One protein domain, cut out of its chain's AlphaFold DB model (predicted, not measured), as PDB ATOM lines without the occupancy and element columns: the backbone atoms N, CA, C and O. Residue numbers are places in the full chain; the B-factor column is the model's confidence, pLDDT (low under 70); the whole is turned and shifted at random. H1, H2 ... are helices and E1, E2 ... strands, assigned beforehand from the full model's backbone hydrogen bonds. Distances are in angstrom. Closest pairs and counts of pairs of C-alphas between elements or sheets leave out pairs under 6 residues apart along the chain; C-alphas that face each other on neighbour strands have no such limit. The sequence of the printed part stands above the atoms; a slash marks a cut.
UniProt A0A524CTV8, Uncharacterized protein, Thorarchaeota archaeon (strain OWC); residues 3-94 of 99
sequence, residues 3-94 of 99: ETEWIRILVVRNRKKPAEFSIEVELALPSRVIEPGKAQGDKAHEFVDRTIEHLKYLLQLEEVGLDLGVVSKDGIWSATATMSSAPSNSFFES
ATOM      1  N   GLU A   3     401.892 473.296 882.293       91.62
ATOM      2  CA  GLU A   3     402.537 472.143 882.919       91.62
ATOM      3  C   GLU A   3     403.412 472.602 884.086       91.62
ATOM      4  O   GLU A   3     404.174 473.563 883.973       91.62
ATOM      5  N   THR A   4     403.264 471.903 885.205       91.44
ATOM      6  CA  THR A   4     404.143 471.947 886.378       91.44
ATOM      7  C   THR A   4     404.858 470.600 886.496       91.44
ATOM      8  O   THR A   4     404.635 469.705 885.684       91.44
ATOM      9  N   GLU A   5     405.695 470.420 887.518       90.31
ATOM     10  CA  GLU A   5     406.325 469.117 887.779       90.31
ATOM     11  C   GLU A   5     405.298 468.010 888.093       90.31
ATOM     12  O   GLU A   5     405.580 466.843 887.839       90.31
ATOM     13  N   TRP A   6     404.120 468.380 888.611       92.50
ATOM     14  CA  TRP A   6     403.123 467.450 889.147       92.50
ATOM     15  C   TRP A   6     401.806 467.400 888.369       92.50
ATOM     16  O   TRP A   6     401.062 466.427 888.461       92.50
ATOM     17  N   ILE A   7     401.475 468.458 887.631       94.69
ATOM     18  CA  ILE A   7     400.180 468.625 886.965       94.69
ATOM     19  C   ILE A   7     400.381 469.104 885.539       94.69
ATOM     20  O   ILE A   7     401.088 470.086 885.295       94.69
ATOM     21  N   ARG A   8     399.659 468.475 884.611       94.81
ATOM     22  CA  ARG A   8     399.511 468.930 883.230       94.81
ATOM     23  C   ARG A   8     398.064 469.328 882.968       94.81
ATOM     24  O   ARG A   8     397.152 468.575 883.278       94.81
ATOM     25  N   ILE A   9     397.860 470.496 882.364       95.31
ATOM     26  CA  ILE A   9     396.542 471.002 881.964       95.31
ATOM     27  C   ILE A   9     396.506 471.184 880.448       95.31
ATOM     28  O   ILE A   9     397.265 471.974 879.857       95.31
ATOM     29  N   LEU A  10     395.587 470.471 879.806       94.69
ATOM     30  CA  LEU A  10     395.335 470.521 878.375       94.69
ATOM     31  C   LEU A  10     393.961 471.130 878.102       94.69
ATOM     32  O   LEU A  10     392.995 470.890 878.813       94.69
ATOM     33  N   VAL A  11     393.885 471.920 877.031       93.12
ATOM     34  CA  VAL A  11     392.618 472.395 876.468       93.12
ATOM     35  C   VAL A  11     392.522 471.811 875.073       93.12
ATOM     36  O   VAL A  11     393.293 472.187 874.184       93.12
ATOM     37  N   VAL A  12     391.599 470.880 874.879       92.00
ATOM     38  CA  VAL A  12     391.438 470.141 873.631       92.00
ATOM     39  C   VAL A  12     390.184 470.646 872.931       92.00
ATOM     40  O   VAL A  12     389.075 470.571 873.443       92.00
ATOM     41  N   ARG A  13     390.341 471.196 871.725       90.31
ATOM     42  CA  ARG A  13     389.197 471.640 870.915       90.31
ATOM     43  C   ARG A  13     388.676 470.492 870.064       90.31
ATOM     44  O   ARG A  13     389.446 469.867 869.328       90.31
ATOM     45  N   ASN A  14     387.365 470.271 870.074       87.75
ATOM     46  CA  ASN A  14     386.752 469.275 869.211       87.75
ATOM     47  C   ASN A  14     386.682 469.801 867.768       87.75
ATOM     48  O   ASN A  14     385.863 470.651 867.426       87.75
ATOM     49  N   ARG A  15     387.519 469.265 866.870       88.75
ATOM     50  CA  ARG A  15     387.537 469.690 865.455       88.75
ATOM     51  C   ARG A  15     386.219 469.430 864.721       88.75
ATOM     52  O   ARG A  15     385.922 470.132 863.763       88.75
ATOM     53  N   LYS A  16     385.448 468.423 865.142       90.31
ATOM     54  CA  LYS A  16     384.151 468.090 864.532       90.31
ATOM     55  C   LYS A  16     383.025 468.974 865.064       90.31
ATOM     56  O   LYS A  16     382.030 469.160 864.373       90.31
ATOM     57  N   LYS A  17     383.185 469.519 866.271       88.62
ATOM     58  CA  LYS A  17     382.226 470.410 866.924       88.62
ATOM     59  C   LYS A  17     382.969 471.607 867.530       88.62
ATOM     60  O   LYS A  17     383.268 471.587 868.716       88.62
ATOM     61  N   PRO A  18     383.263 472.656 866.742       84.31
ATOM     62  CA  PRO A  18     384.134 473.758 867.169       84.31
ATOM     63  C   PRO A  18     383.653 474.553 868.391       84.31
ATOM     64  O   PRO A  18     384.450 475.264 868.997       84.31
ATOM     65  N   ALA A  19     382.364 474.457 868.728       85.06
ATOM     66  CA  ALA A  19     381.787 475.050 869.932       85.06
ATOM     67  C   ALA A  19     382.083 474.238 871.207       85.06
ATOM     68  O   ALA A  19     381.932 474.765 872.302       85.06
ATOM     69  N   GLU A  20     382.498 472.974 871.075       92.06
ATOM     70  CA  GLU A  20     382.859 472.103 872.189       92.06
ATOM     71  C   GLU A  20     384.381 472.076 872.380       92.06
ATOM     72  O   GLU A  20     385.166 471.903 871.436       92.06
ATOM     73  N   PHE A  21     384.805 472.196 873.629       92.19
ATOM     74  CA  PHE A  21     386.178 471.963 874.050       92.19
ATOM     75  C   PHE A  21     386.175 471.129 875.330       92.19
ATOM     76  O   PHE A  21     385.219 471.175 876.103       92.19
ATOM     77  N   SER A  22     387.238 470.365 875.544       93.56
ATOM     78  CA  SER A  22     387.505 469.715 876.818       93.56
ATOM     79  C   SER A  22     388.693 470.360 877.514       93.56
ATOM     80  O   SER A  22     389.613 470.886 876.880       93.56
ATOM     81  N   ILE A  23     388.637 470.346 878.837       95.00
ATOM     82  CA  ILE A  23     389.759 470.640 879.715       95.00
ATOM     83  C   ILE A  23     390.127 469.328 880.384       95.00
ATOM     84  O   ILE A  23     389.256 468.645 880.918       95.00
ATOM     85  N   GLU A  24     391.402 468.979 880.317       95.44
ATOM     86  CA  GLU A  24     391.944 467.747 880.875       95.44
ATOM     87  C   GLU A  24     393.072 468.131 881.826       95.44
ATOM     88  O   GLU A  24     394.004 468.841 881.442       95.44
ATOM     89  N   VAL A  25     392.955 467.704 883.077       96.44
ATOM     90  CA  VAL A  25     393.954 467.905 884.120       96.44
ATOM     91  C   VAL A  25     394.501 466.542 884.496       96.44
ATOM     92  O   VAL A  25     393.758 465.700 884.982       96.44
ATOM     93  N   GLU A  26     395.786 466.317 884.271       95.06
ATOM     94  CA  GLU A  26     396.456 465.041 884.509       95.06
ATOM     95  C   GLU A  26     397.476 465.181 885.638       95.06
ATOM     96  O   GLU A  26     398.225 466.164 885.692       95.06
ATOM     97  N   LEU A  27     397.551 464.169 886.503       93.56
ATOM     98  CA  LEU A  27     398.657 464.008 887.438       93.56
ATOM     99  C   LEU A  27     399.892 463.513 886.675       93.56
ATOM    100  O   LEU A  27     399.945 462.370 886.218       93.56
ATOM    101  N   ALA A  28     400.900 464.369 886.562       87.88
ATOM    102  CA  ALA A  28     402.208 464.031 886.027       87.88
ATOM    103  C   ALA A  28     403.130 463.677 887.196       87.88
ATOM    104  O   ALA A  28     403.532 464.545 887.955       87.88
ATOM    105  N   LEU A  29     403.469 462.402 887.383       82.50
ATOM    106  CA  LEU A  29     404.447 462.057 888.415       82.50
ATOM    107  C   LEU A  29     405.843 462.545 887.992       82.50
ATOM    108  O   LEU A  29     406.259 462.255 886.862       82.50
ATOM    109  N   PRO A  30     406.597 463.226 888.876       81.50
ATOM    110  CA  PRO A  30     407.960 463.621 888.567       81.50
ATOM    111  C   PRO A  30     408.815 462.405 888.209       81.50
ATOM    112  O   PRO A  30     408.681 461.336 888.808       81.50
ATOM    113  N   SER A  31     409.770 462.568 887.294       79.31
ATOM    114  CA  SER A  31     410.658 461.495 886.805       79.31
ATOM    115  C   SER A  31     411.702 461.011 887.830       79.31
ATOM    116  O   SER A  31     412.726 460.419 887.482       79.31
ATOM    117  N   ARG A  32     411.462 461.260 889.118       79.62
ATOM    118  CA  ARG A  32     412.374 460.972 890.218       79.62
ATOM    119  C   ARG A  32     412.279 459.508 890.639       79.62
ATOM    120  O   ARG A  32     411.233 459.036 891.065       79.62
ATOM    121  N   VAL A  33     413.416 458.814 890.626       82.62
ATOM    122  CA  VAL A  33     413.538 457.462 891.188       82.62
ATOM    123  C   VAL A  33     413.999 457.558 892.643       82.62
ATOM    124  O   VAL A  33     415.046 458.145 892.928       82.62
ATOM    125  N   ILE A  34     413.222 456.980 893.560       82.00
ATOM    126  CA  ILE A  34     413.551 456.891 894.987       82.00
ATOM    127  C   ILE A  34     413.792 455.420 895.323       82.00
ATOM    128  O   ILE A  34     412.864 454.615 895.353       82.00
ATOM    129  N   GLU A  35     415.054 455.056 895.542       83.56
ATOM    130  CA  GLU A  35     415.433 453.675 895.847       83.56
ATOM    131  C   GLU A  35     415.364 453.389 897.359       83.56
ATOM    132  O   GLU A  35     415.925 454.156 898.153       83.56
ATOM    133  N   PRO A  36     414.753 452.265 897.780       80.62
ATOM    134  CA  PRO A  36     414.739 451.855 899.181       80.62
ATOM    135  C   PRO A  36     416.156 451.657 899.746       80.62
ATOM    136  O   PRO A  36     417.031 451.106 899.083       80.62
ATOM    137  N   GLY A  37     416.387 452.066 900.997       72.56
ATOM    138  CA  GLY A  37     417.626 451.769 901.735       72.56
ATOM    139  C   GLY A  37     418.814 452.703 901.466       72.56
ATOM    140  O   GLY A  37     419.809 452.636 902.187       72.56
ATOM    141  N   LYS A  38     418.720 453.623 900.500       68.06
ATOM    142  CA  LYS A  38     419.630 454.779 900.422       68.06
ATOM    143  C   LYS A  38     419.145 455.854 901.401       68.06
ATOM    144  O   LYS A  38     417.946 455.956 901.641       68.06
ATOM    145  N   ALA A  39     420.054 456.651 901.979       58.53
ATOM    146  CA  ALA A  39     419.756 457.726 902.942       58.53
ATOM    147  C   ALA A  39     418.957 458.891 902.305       58.53
ATOM    148  O   ALA A  39     419.449 460.003 902.133       58.53
ATOM    149  N   GLN A  40     417.726 458.600 901.890       62.94
ATOM    150  CA  GLN A  40     416.769 459.487 901.233       62.94
ATOM    151  C   GLN A  40     415.389 459.419 901.905       62.94
ATOM    152  O   GLN A  40     414.406 459.815 901.288       62.94
ATOM    153  N   GLY A  41     415.303 458.916 903.146       62.88
ATOM    154  CA  GLY A  41     414.035 458.704 903.859       62.88
ATOM    155  C   GLY A  41     413.125 459.935 903.839       62.88
ATOM    156  O   GLY A  41     411.975 459.834 903.416       62.88
ATOM    157  N   ASP A  42     413.681 461.109 904.149       73.50
ATOM    158  CA  ASP A  42     412.936 462.376 904.149       73.50
ATOM    159  C   ASP A  42     412.400 462.744 902.757       73.50
ATOM    160  O   ASP A  42     411.308 463.286 902.628       73.50
ATOM    161  N   LYS A  43     413.122 462.371 901.690       82.56
ATOM    162  CA  LYS A  43     412.727 462.655 900.301       82.56
ATOM    163  C   LYS A  43     411.619 461.728 899.811       82.56
ATOM    164  O   LYS A  43     410.825 462.129 898.968       82.56
ATOM    165  N   ALA A  44     411.586 460.489 900.307       86.69
ATOM    166  CA  ALA A  44     410.512 459.542 900.018       86.69
ATOM    167  C   ALA A  44     409.200 460.003 900.655       86.69
ATOM    168  O   ALA A  44     408.168 460.017 899.990       86.69
ATOM    169  N   HIS A  45     409.263 460.424 901.920       88.25
ATOM    170  CA  HIS A  45     408.109 460.957 902.635       88.25
ATOM    171  C   HIS A  45     407.581 462.230 901.969       88.25
ATOM    172  O   HIS A  45     406.403 462.298 901.637       88.25
ATOM    173  N   GLU A  46     408.466 463.189 901.676       89.06
ATOM    174  CA  GLU A  46     408.112 464.417 900.960       89.06
ATOM    175  C   GLU A  46     407.445 464.113 899.609       89.06
ATOM    176  O   GLU A  46     406.422 464.702 899.273       89.06
ATOM    177  N   PHE A  47     407.976 463.156 898.844       89.94
ATOM    178  CA  PHE A  47     407.387 462.770 897.562       89.94
ATOM    179  C   PHE A  47     405.971 462.195 897.716       89.94
ATOM    180  O   PHE A  47     405.086 462.512 896.921       89.94
ATOM    181  N   VAL A  48     405.740 461.370 898.741       91.12
ATOM    182  CA  VAL A  48     404.410 460.829 899.053       91.12
ATOM    183  C   VAL A  48     403.455 461.947 899.464       91.12
ATOM    184  O   VAL A  48     402.354 462.015 898.920       91.12
ATOM    185  N   ASP A  49     403.875 462.851 900.348       93.19
ATOM    186  CA  ASP A  49     403.051 463.978 900.796       93.19
ATOM    187  C   ASP A  49     402.643 464.874 899.625       93.19
ATOM    188  O   ASP A  49     401.465 465.202 899.472       93.19
ATOM    189  N   ARG A  50     403.596 465.197 898.740       92.75
ATOM    190  CA  ARG A  50     403.323 465.952 897.512       92.75
ATOM    191  C   ARG A  50     402.388 465.196 896.578       92.75
ATOM    192  O   ARG A  50     401.469 465.795 896.029       92.75
ATOM    193  N   THR A  51     402.543 463.882 896.434       92.56
ATOM    194  CA  THR A  51     401.606 463.077 895.632       92.56
ATOM    195  C   THR A  51     400.185 463.160 896.202       92.56
ATOM    196  O   THR A  51     399.231 463.379 895.460       92.56
ATOM    197  N   ILE A  52     400.033 463.034 897.525       95.06
ATOM    198  CA  ILE A  52     398.735 463.128 898.211       95.06
ATOM    199  C   ILE A  52     398.110 464.512 898.019       95.06
ATOM    200  O   ILE A  52     396.906 464.607 897.788       95.06
ATOM    201  N   GLU A  53     398.903 465.578 898.113       96.38
ATOM    202  CA  GLU A  53     398.452 466.953 897.882       96.38
ATOM    203  C   GLU A  53     397.839 467.118 896.484       96.38
ATOM    204  O   GLU A  53     396.713 467.601 896.352       96.38
ATOM    205  N   HIS A  54     398.517 466.625 895.448       95.94
ATOM    206  CA  HIS A  54     398.027 466.719 894.073       95.94
ATOM    207  C   HIS A  54     396.840 465.786 893.789       95.94
ATOM    208  O   HIS A  54     395.952 466.138 893.015       95.94
ATOM    209  N   LEU A  55     396.757 464.628 894.453       95.69
ATOM    210  CA  LEU A  55     395.563 463.777 894.400       95.69
ATOM    211  C   LEU A  55     394.351 464.457 895.053       95.69
ATOM    212  O   LEU A  55     393.248 464.387 894.517       95.69
ATOM    213  N   LYS A  56     394.541 465.157 896.179       97.12
ATOM    214  CA  LYS A  56     393.476 465.956 896.807       97.12
ATOM    215  C   LYS A  56     393.021 467.101 895.910       97.12
ATOM    216  O   LYS A  56     391.829 467.375 895.858       97.12
ATOM    217  N   TYR A  57     393.943 467.730 895.189       97.31
ATOM    218  CA  TYR A  57     393.599 468.725 894.178       97.31
ATOM    219  C   TYR A  57     392.698 468.137 893.077       97.31
ATOM    220  O   TYR A  57     391.683 468.736 892.742       97.31
ATOM    221  N   LEU A  58     392.981 466.927 892.578       96.88
ATOM    222  CA  LEU A  58     392.083 466.267 891.619       96.88
ATOM    223  C   LEU A  58     390.682 465.993 892.194       96.88
ATOM    224  O   LEU A  58     389.700 466.131 891.471       96.88
ATOM    225  N   LEU A  59     390.571 465.654 893.484       97.00
ATOM    226  CA  LEU A  59     389.271 465.514 894.154       97.00
ATOM    227  C   LEU A  59     388.522 466.856 894.238       97.00
ATOM    228  O   LEU A  59     387.317 466.900 894.036       97.00
ATOM    229  N   GLN A  60     389.221 467.970 894.473       96.94
ATOM    230  CA  GLN A  60     388.601 469.305 894.457       96.94
ATOM    231  C   GLN A  60     388.090 469.688 893.064       96.94
ATOM    232  O   GLN A  60     387.059 470.347 892.937       96.94
ATOM    233  N   LEU A  61     388.789 469.261 892.010       97.12
ATOM    234  CA  LEU A  61     388.328 469.460 890.638       97.12
ATOM    235  C   LEU A  61     387.016 468.715 890.350       97.12
ATOM    236  O   LEU A  61     386.182 469.208 889.589       97.12
ATOM    237  N   GLU A  62     386.801 467.565 890.987       96.62
ATOM    238  CA  GLU A  62     385.532 466.842 890.903       96.62
ATOM    239  C   GLU A  62     384.373 467.653 891.498       96.62
ATOM    240  O   GLU A  62     383.311 467.776 890.884       96.62
ATOM    241  N   GLU A  63     384.599 468.314 892.634       95.44
ATOM    242  CA  GLU A  63     383.593 469.153 893.300       95.44
ATOM    243  C   GLU A  63     383.146 470.361 892.452       95.44
ATOM    244  O   GLU A  63     382.022 470.843 892.606       95.44
ATOM    245  N   VAL A  64     383.991 470.839 891.530       94.44
ATOM    246  CA  VAL A  64     383.672 471.946 890.604       94.44
ATOM    247  C   VAL A  64     383.171 471.472 889.233       94.44
ATOM    248  O   VAL A  64     382.930 472.295 888.348       94.44
ATOM    249  N   GLY A  65     382.962 470.161 889.066       93.62
ATOM    250  CA  GLY A  65     382.281 469.574 887.913       93.62
ATOM    251  C   GLY A  65     383.185 468.955 886.847       93.62
ATOM    252  O   GLY A  65     382.737 468.814 885.709       93.62
ATOM    253  N   LEU A  66     384.434 468.608 887.173       96.56
ATOM    254  CA  LEU A  66     385.244 467.728 886.325       96.56
ATOM    255  C   LEU A  66     384.971 466.258 886.683       96.56
ATOM    256  O   LEU A  66     384.851 465.898 887.843       96.56
ATOM    257  N   ASP A  67     384.943 465.383 885.692       96.81
ATOM    258  CA  ASP A  67     384.867 463.941 885.893       96.81
ATOM    259  C   ASP A  67     386.258 463.388 886.220       96.81
ATOM    260  O   ASP A  67     387.186 463.504 885.410       96.81
ATOM    261  N   LEU A  68     386.405 462.774 887.395       96.56
ATOM    262  CA  LEU A  68     387.640 462.124 887.828       96.56
ATOM    263  C   LEU A  68     387.731 460.691 887.285       96.56
ATOM    264  O   LEU A  68     386.779 459.913 887.336       96.56
ATOM    265  N   GLY A  69     388.909 460.303 886.803       94.31
ATOM    266  CA  GLY A  69     389.150 458.958 886.299       94.31
ATOM    267  C   GLY A  69     390.626 458.595 886.204       94.31
ATOM    268  O   GLY A  69     391.512 459.405 886.473       94.31
ATOM    269  N   VAL A  70     390.882 457.349 885.808       92.00
ATOM    270  CA  VAL A  70     392.223 456.836 885.513       92.00
ATOM    271  C   VAL A  70     392.316 456.549 884.022       92.00
ATOM    272  O   VAL A  70     391.587 455.709 883.491       92.00
ATOM    273  N   VAL A  71     393.219 457.246 883.345       83.06
ATOM    274  CA  VAL A  71     393.492 457.097 881.921       83.06
ATOM    275  C   VAL A  71     394.698 456.176 881.778       83.06
ATOM    276  O   VAL A  71     395.771 456.447 882.298       83.06
ATOM    277  N   SER A  72     394.527 455.088 881.030       78.50
ATOM    278  CA  SER A  72     395.530 454.033 880.818       78.50
ATOM    279  C   SER A  72     395.692 453.017 881.960       78.50
ATOM    280  O   SER A  72     395.292 453.212 883.106       78.50
ATOM    281  N   LYS A  73     396.292 451.876 881.605       79.31
ATOM    282  CA  LYS A  73     396.638 450.801 882.548       79.31
ATOM    283  C   LYS A  73     397.822 451.165 883.446       79.31
ATOM    284  O   LYS A  73     398.052 450.464 884.426       79.31
ATOM    285  N   ASP A  74     398.531 452.240 883.117       78.94
ATOM    286  CA  ASP A  74     399.690 452.721 883.864       78.94
ATOM    287  C   ASP A  74     399.276 453.591 885.065       78.94
ATOM    288  O   ASP A  74     400.127 453.997 885.850       78.94
ATOM    289  N   GLY A  75     397.971 453.842 885.246       83.44
ATOM    290  CA  GLY A  75     397.444 454.476 886.453       83.44
ATOM    291  C   GLY A  75     397.484 456.005 886.445       83.44
ATOM    292  O   GLY A  75     397.613 456.603 887.511       83.44
ATOM    293  N   ILE A  76     397.395 456.647 885.273       89.19
ATOM    294  CA  ILE A  76     397.434 458.114 885.178       89.19
ATOM    295  C   ILE A  76     396.088 458.673 885.639       89.19
ATOM    296  O   ILE A  76     395.076 458.510 884.964       89.19
ATOM    297  N   TRP A  77     396.070 459.329 886.795       94.62
ATOM    298  CA  TRP A  77     394.875 460.002 887.298       94.62
ATOM    299  C   TRP A  77     394.621 461.301 886.538       94.62
ATOM    300  O   TRP A  77     395.543 462.090 886.321       94.62
ATOM    301  N   SER A  78     393.367 461.537 886.166       95.44
ATOM    302  CA  SER A  78     392.956 462.735 885.440       95.44
ATOM    303  C   SER A  78     391.573 463.217 885.857       95.44
ATOM    304  O   SER A  78     390.684 462.395 886.070       95.44
ATOM    305  N   ALA A  79     391.362 464.529 885.857       97.19
ATOM    306  CA  ALA A  79     390.049 465.156 885.928       97.19
ATOM    307  C   ALA A  79     389.731 465.824 884.581       97.19
ATOM    308  O   ALA A  79     390.577 466.526 884.021       97.19
ATOM    309  N   THR A  80     388.532 465.610 884.036       96.44
ATOM    310  CA  THR A  80     388.166 466.109 882.699       96.44
ATOM    311  C   THR A  80     386.806 466.790 882.685       96.44
ATOM    312  O   THR A  80     385.876 466.317 883.316       96.44
ATOM    313  N   ALA A  81     386.648 467.878 881.939       95.56
ATOM    314  CA  ALA A  81     385.338 468.480 881.687       95.56
ATOM    315  C   ALA A  81     385.177 468.773 880.202       95.56
ATOM    316  O   ALA A  81     386.073 469.340 879.581       95.56
ATOM    317  N   THR A  82     384.017 468.430 879.641       94.50
ATOM    318  CA  THR A  82     383.628 468.834 878.285       94.50
ATOM    319  C   THR A  82     382.600 469.949 878.369       94.50
ATOM    320  O   THR A  82     381.571 469.806 879.024       94.50
ATOM    321  N   MET A  83     382.864 471.063 877.694       92.06
ATOM    322  CA  MET A  83     382.055 472.274 877.789       92.06
ATOM    323  C   MET A  83     381.713 472.805 876.396       92.06
ATOM    324  O   MET A  83     382.513 472.725 875.464       92.06
ATOM    325  N   SER A  84     380.508 473.357 876.263       90.44
ATOM    326  CA  SER A  84     380.000 474.009 875.045       90.44
ATOM    327  C   SER A  84     379.832 475.527 875.198       90.44
ATOM    328  O   SER A  84     379.441 476.217 874.255       90.44
ATOM    329  N   SER A  85     380.129 476.054 876.387       88.00
ATOM    330  CA  SER A  85     380.087 477.471 876.741       88.00
ATOM    331  C   SER A  85     381.385 477.886 877.433       88.00
ATOM    332  O   SER A  85     382.177 477.049 877.864       88.00
ATOM    333  N   ALA A  86     381.623 479.196 877.519       86.00
ATOM    334  CA  ALA A  86     382.773 479.718 878.248       86.00
ATOM    335  C   ALA A  86     382.654 479.378 879.753       86.00
ATOM    336  O   ALA A  86     381.580 479.607 880.321       86.00
ATOM    337  N   PRO A  87     383.718 478.873 880.408       88.88
ATOM    338  CA  PRO A  87     383.702 478.601 881.842       88.88
ATOM    339  C   PRO A  87     383.651 479.907 882.642       88.88
ATOM    340  O   PRO A  87     384.065 480.963 882.155       88.88
ATOM    341  N   SER A  88     383.171 479.846 883.885       91.69
ATOM    342  CA  SER A  88     383.231 480.989 884.800       91.69
ATOM    343  C   SER A  88     384.669 481.274 885.248       91.69
ATOM    344  O   SER A  88     385.532 480.400 885.224       91.69
ATOM    345  N   ASN A  89     384.929 482.487 885.739       92.19
ATOM    346  CA  ASN A  89     386.233 482.810 886.333       92.19
ATOM    347  C   ASN A  89     386.555 481.913 887.537       92.19
ATOM    348  O   ASN A  89     387.682 481.450 887.657       92.19
ATOM    349  N   SER A  90     385.554 481.592 888.363       92.56
ATOM    350  CA  SER A  90     385.715 480.687 889.509       92.56
ATOM    351  C   SER A  90     386.170 479.284 889.096       92.56
ATOM    352  O   SER A  90     386.931 478.645 889.812       92.56
ATOM    353  N   PHE A  91     385.742 478.814 887.920       93.00
ATOM    354  CA  PHE A  91     386.223 477.556 887.363       93.00
ATOM    355  C   PHE A  91     387.716 477.652 887.019       93.00
ATOM    356  O   PHE A  91     388.493 476.771 887.369       93.00
ATOM    357  N   PHE A  92     388.165 478.748 886.401       92.19
ATOM    358  CA  PHE A  92     389.595 478.940 886.130       92.19
ATOM    359  C   PHE A  92     390.432 479.081 887.406       92.19
ATOM    360  O   PHE A  92     391.555 478.587 887.442       92.19
ATOM    361  N   GLU A  93     389.892 479.706 888.451       94.19
ATOM    362  CA  GLU A  93     390.543 479.787 889.765       94.19
ATOM    363  C   GLU A  93     390.729 478.397 890.388       94.19
ATOM    364  O   GLU A  93     391.787 478.123 890.950       94.19
ATOM    365  N   SER A  94     389.761 477.488 890.214       94.81
ATOM    366  CA  SER A  94     389.905 476.098 890.667       94.81
ATOM    367  C   SER A  94     390.925 475.274 889.877       94.81
ATOM    368  O   SER A  94     391.352 474.242 890.374       94.81
TER     369      SER A  94
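AT A GLANCE: This is residues 3 to 94 of the 99 residues of an uncharacterized protein of Thorarchaeota archaeon (strain OWC) (UniProt A0A524CTV8). A strongly twisted sheet of four strands has one long helix, H1, over one face, and its other face is bare. H1 packs on the sheet with residues 51 to 62; its earlier part reaches out beyond the strands, where residues 37 to 42 stick out, and the short H2 sits by its other end. The 92 printed residues hold, along the chain, E1, E2, H1, E3, E4 and H2, a mixed class, with the antiparallel sheet order E1, E2, E4, E3. The whole is loose, with a radius of gyration of the C-alphas of 16.0 A, and spans 53 by 26 by 19 A.

IN THESE COORDINATES: E1, residues 7 to 13, begins at C-alpha 7 (400.180, 468.625, 886.965) and is 19.7 A long. E2 is residues 21 to 27, 20.0 A; E4, residues 76 to 83, 22.2 A; E3, residues 67 to 71, 11.7 A. H1, residues 41 to 63, is 33.9 A long. H2, residues 89 to 94, 8.8 A, ends at C-alpha 94 (389.905, 476.098, 890.667).

HOW THE PARTS SIT: E1 and E2 form a hairpin, with N 10 and O 24 at 2.8 A. E2 and E4 are antiparallel, with N 25 and O 79 at 2.8 A. E3 and E4 form a hairpin, with N 69 and O 78 at 2.8 A. H1 is on the sheet at a height of 9.1 A, along the strands, at 23 degrees to E4 on the local plane; its closest C-alphas to E4 are Leu 58 and Ala 79, 6.1 A. E2, H1 and E3 make a split strand-helix-strand unit, two strands running the same way with E4 between them, and its crossover is right-handed. H2 is not on the sheet; it is close to H1 but not clearly touching, with C-alphas 61 and 94 at 6.8 A. In H1 and H2 every O i to N i+4 pair is within hydrogen-bond range.

THE WHOLE: The C-alphas farthest apart, those of Lys 17 and Ala 39, are 53.5 A apart. The printed part has no cut. The link from E2 to H1, 13 residues, is long. Mean pLDDT of the printed part is 89.4; residues 38 to 41 are under 70.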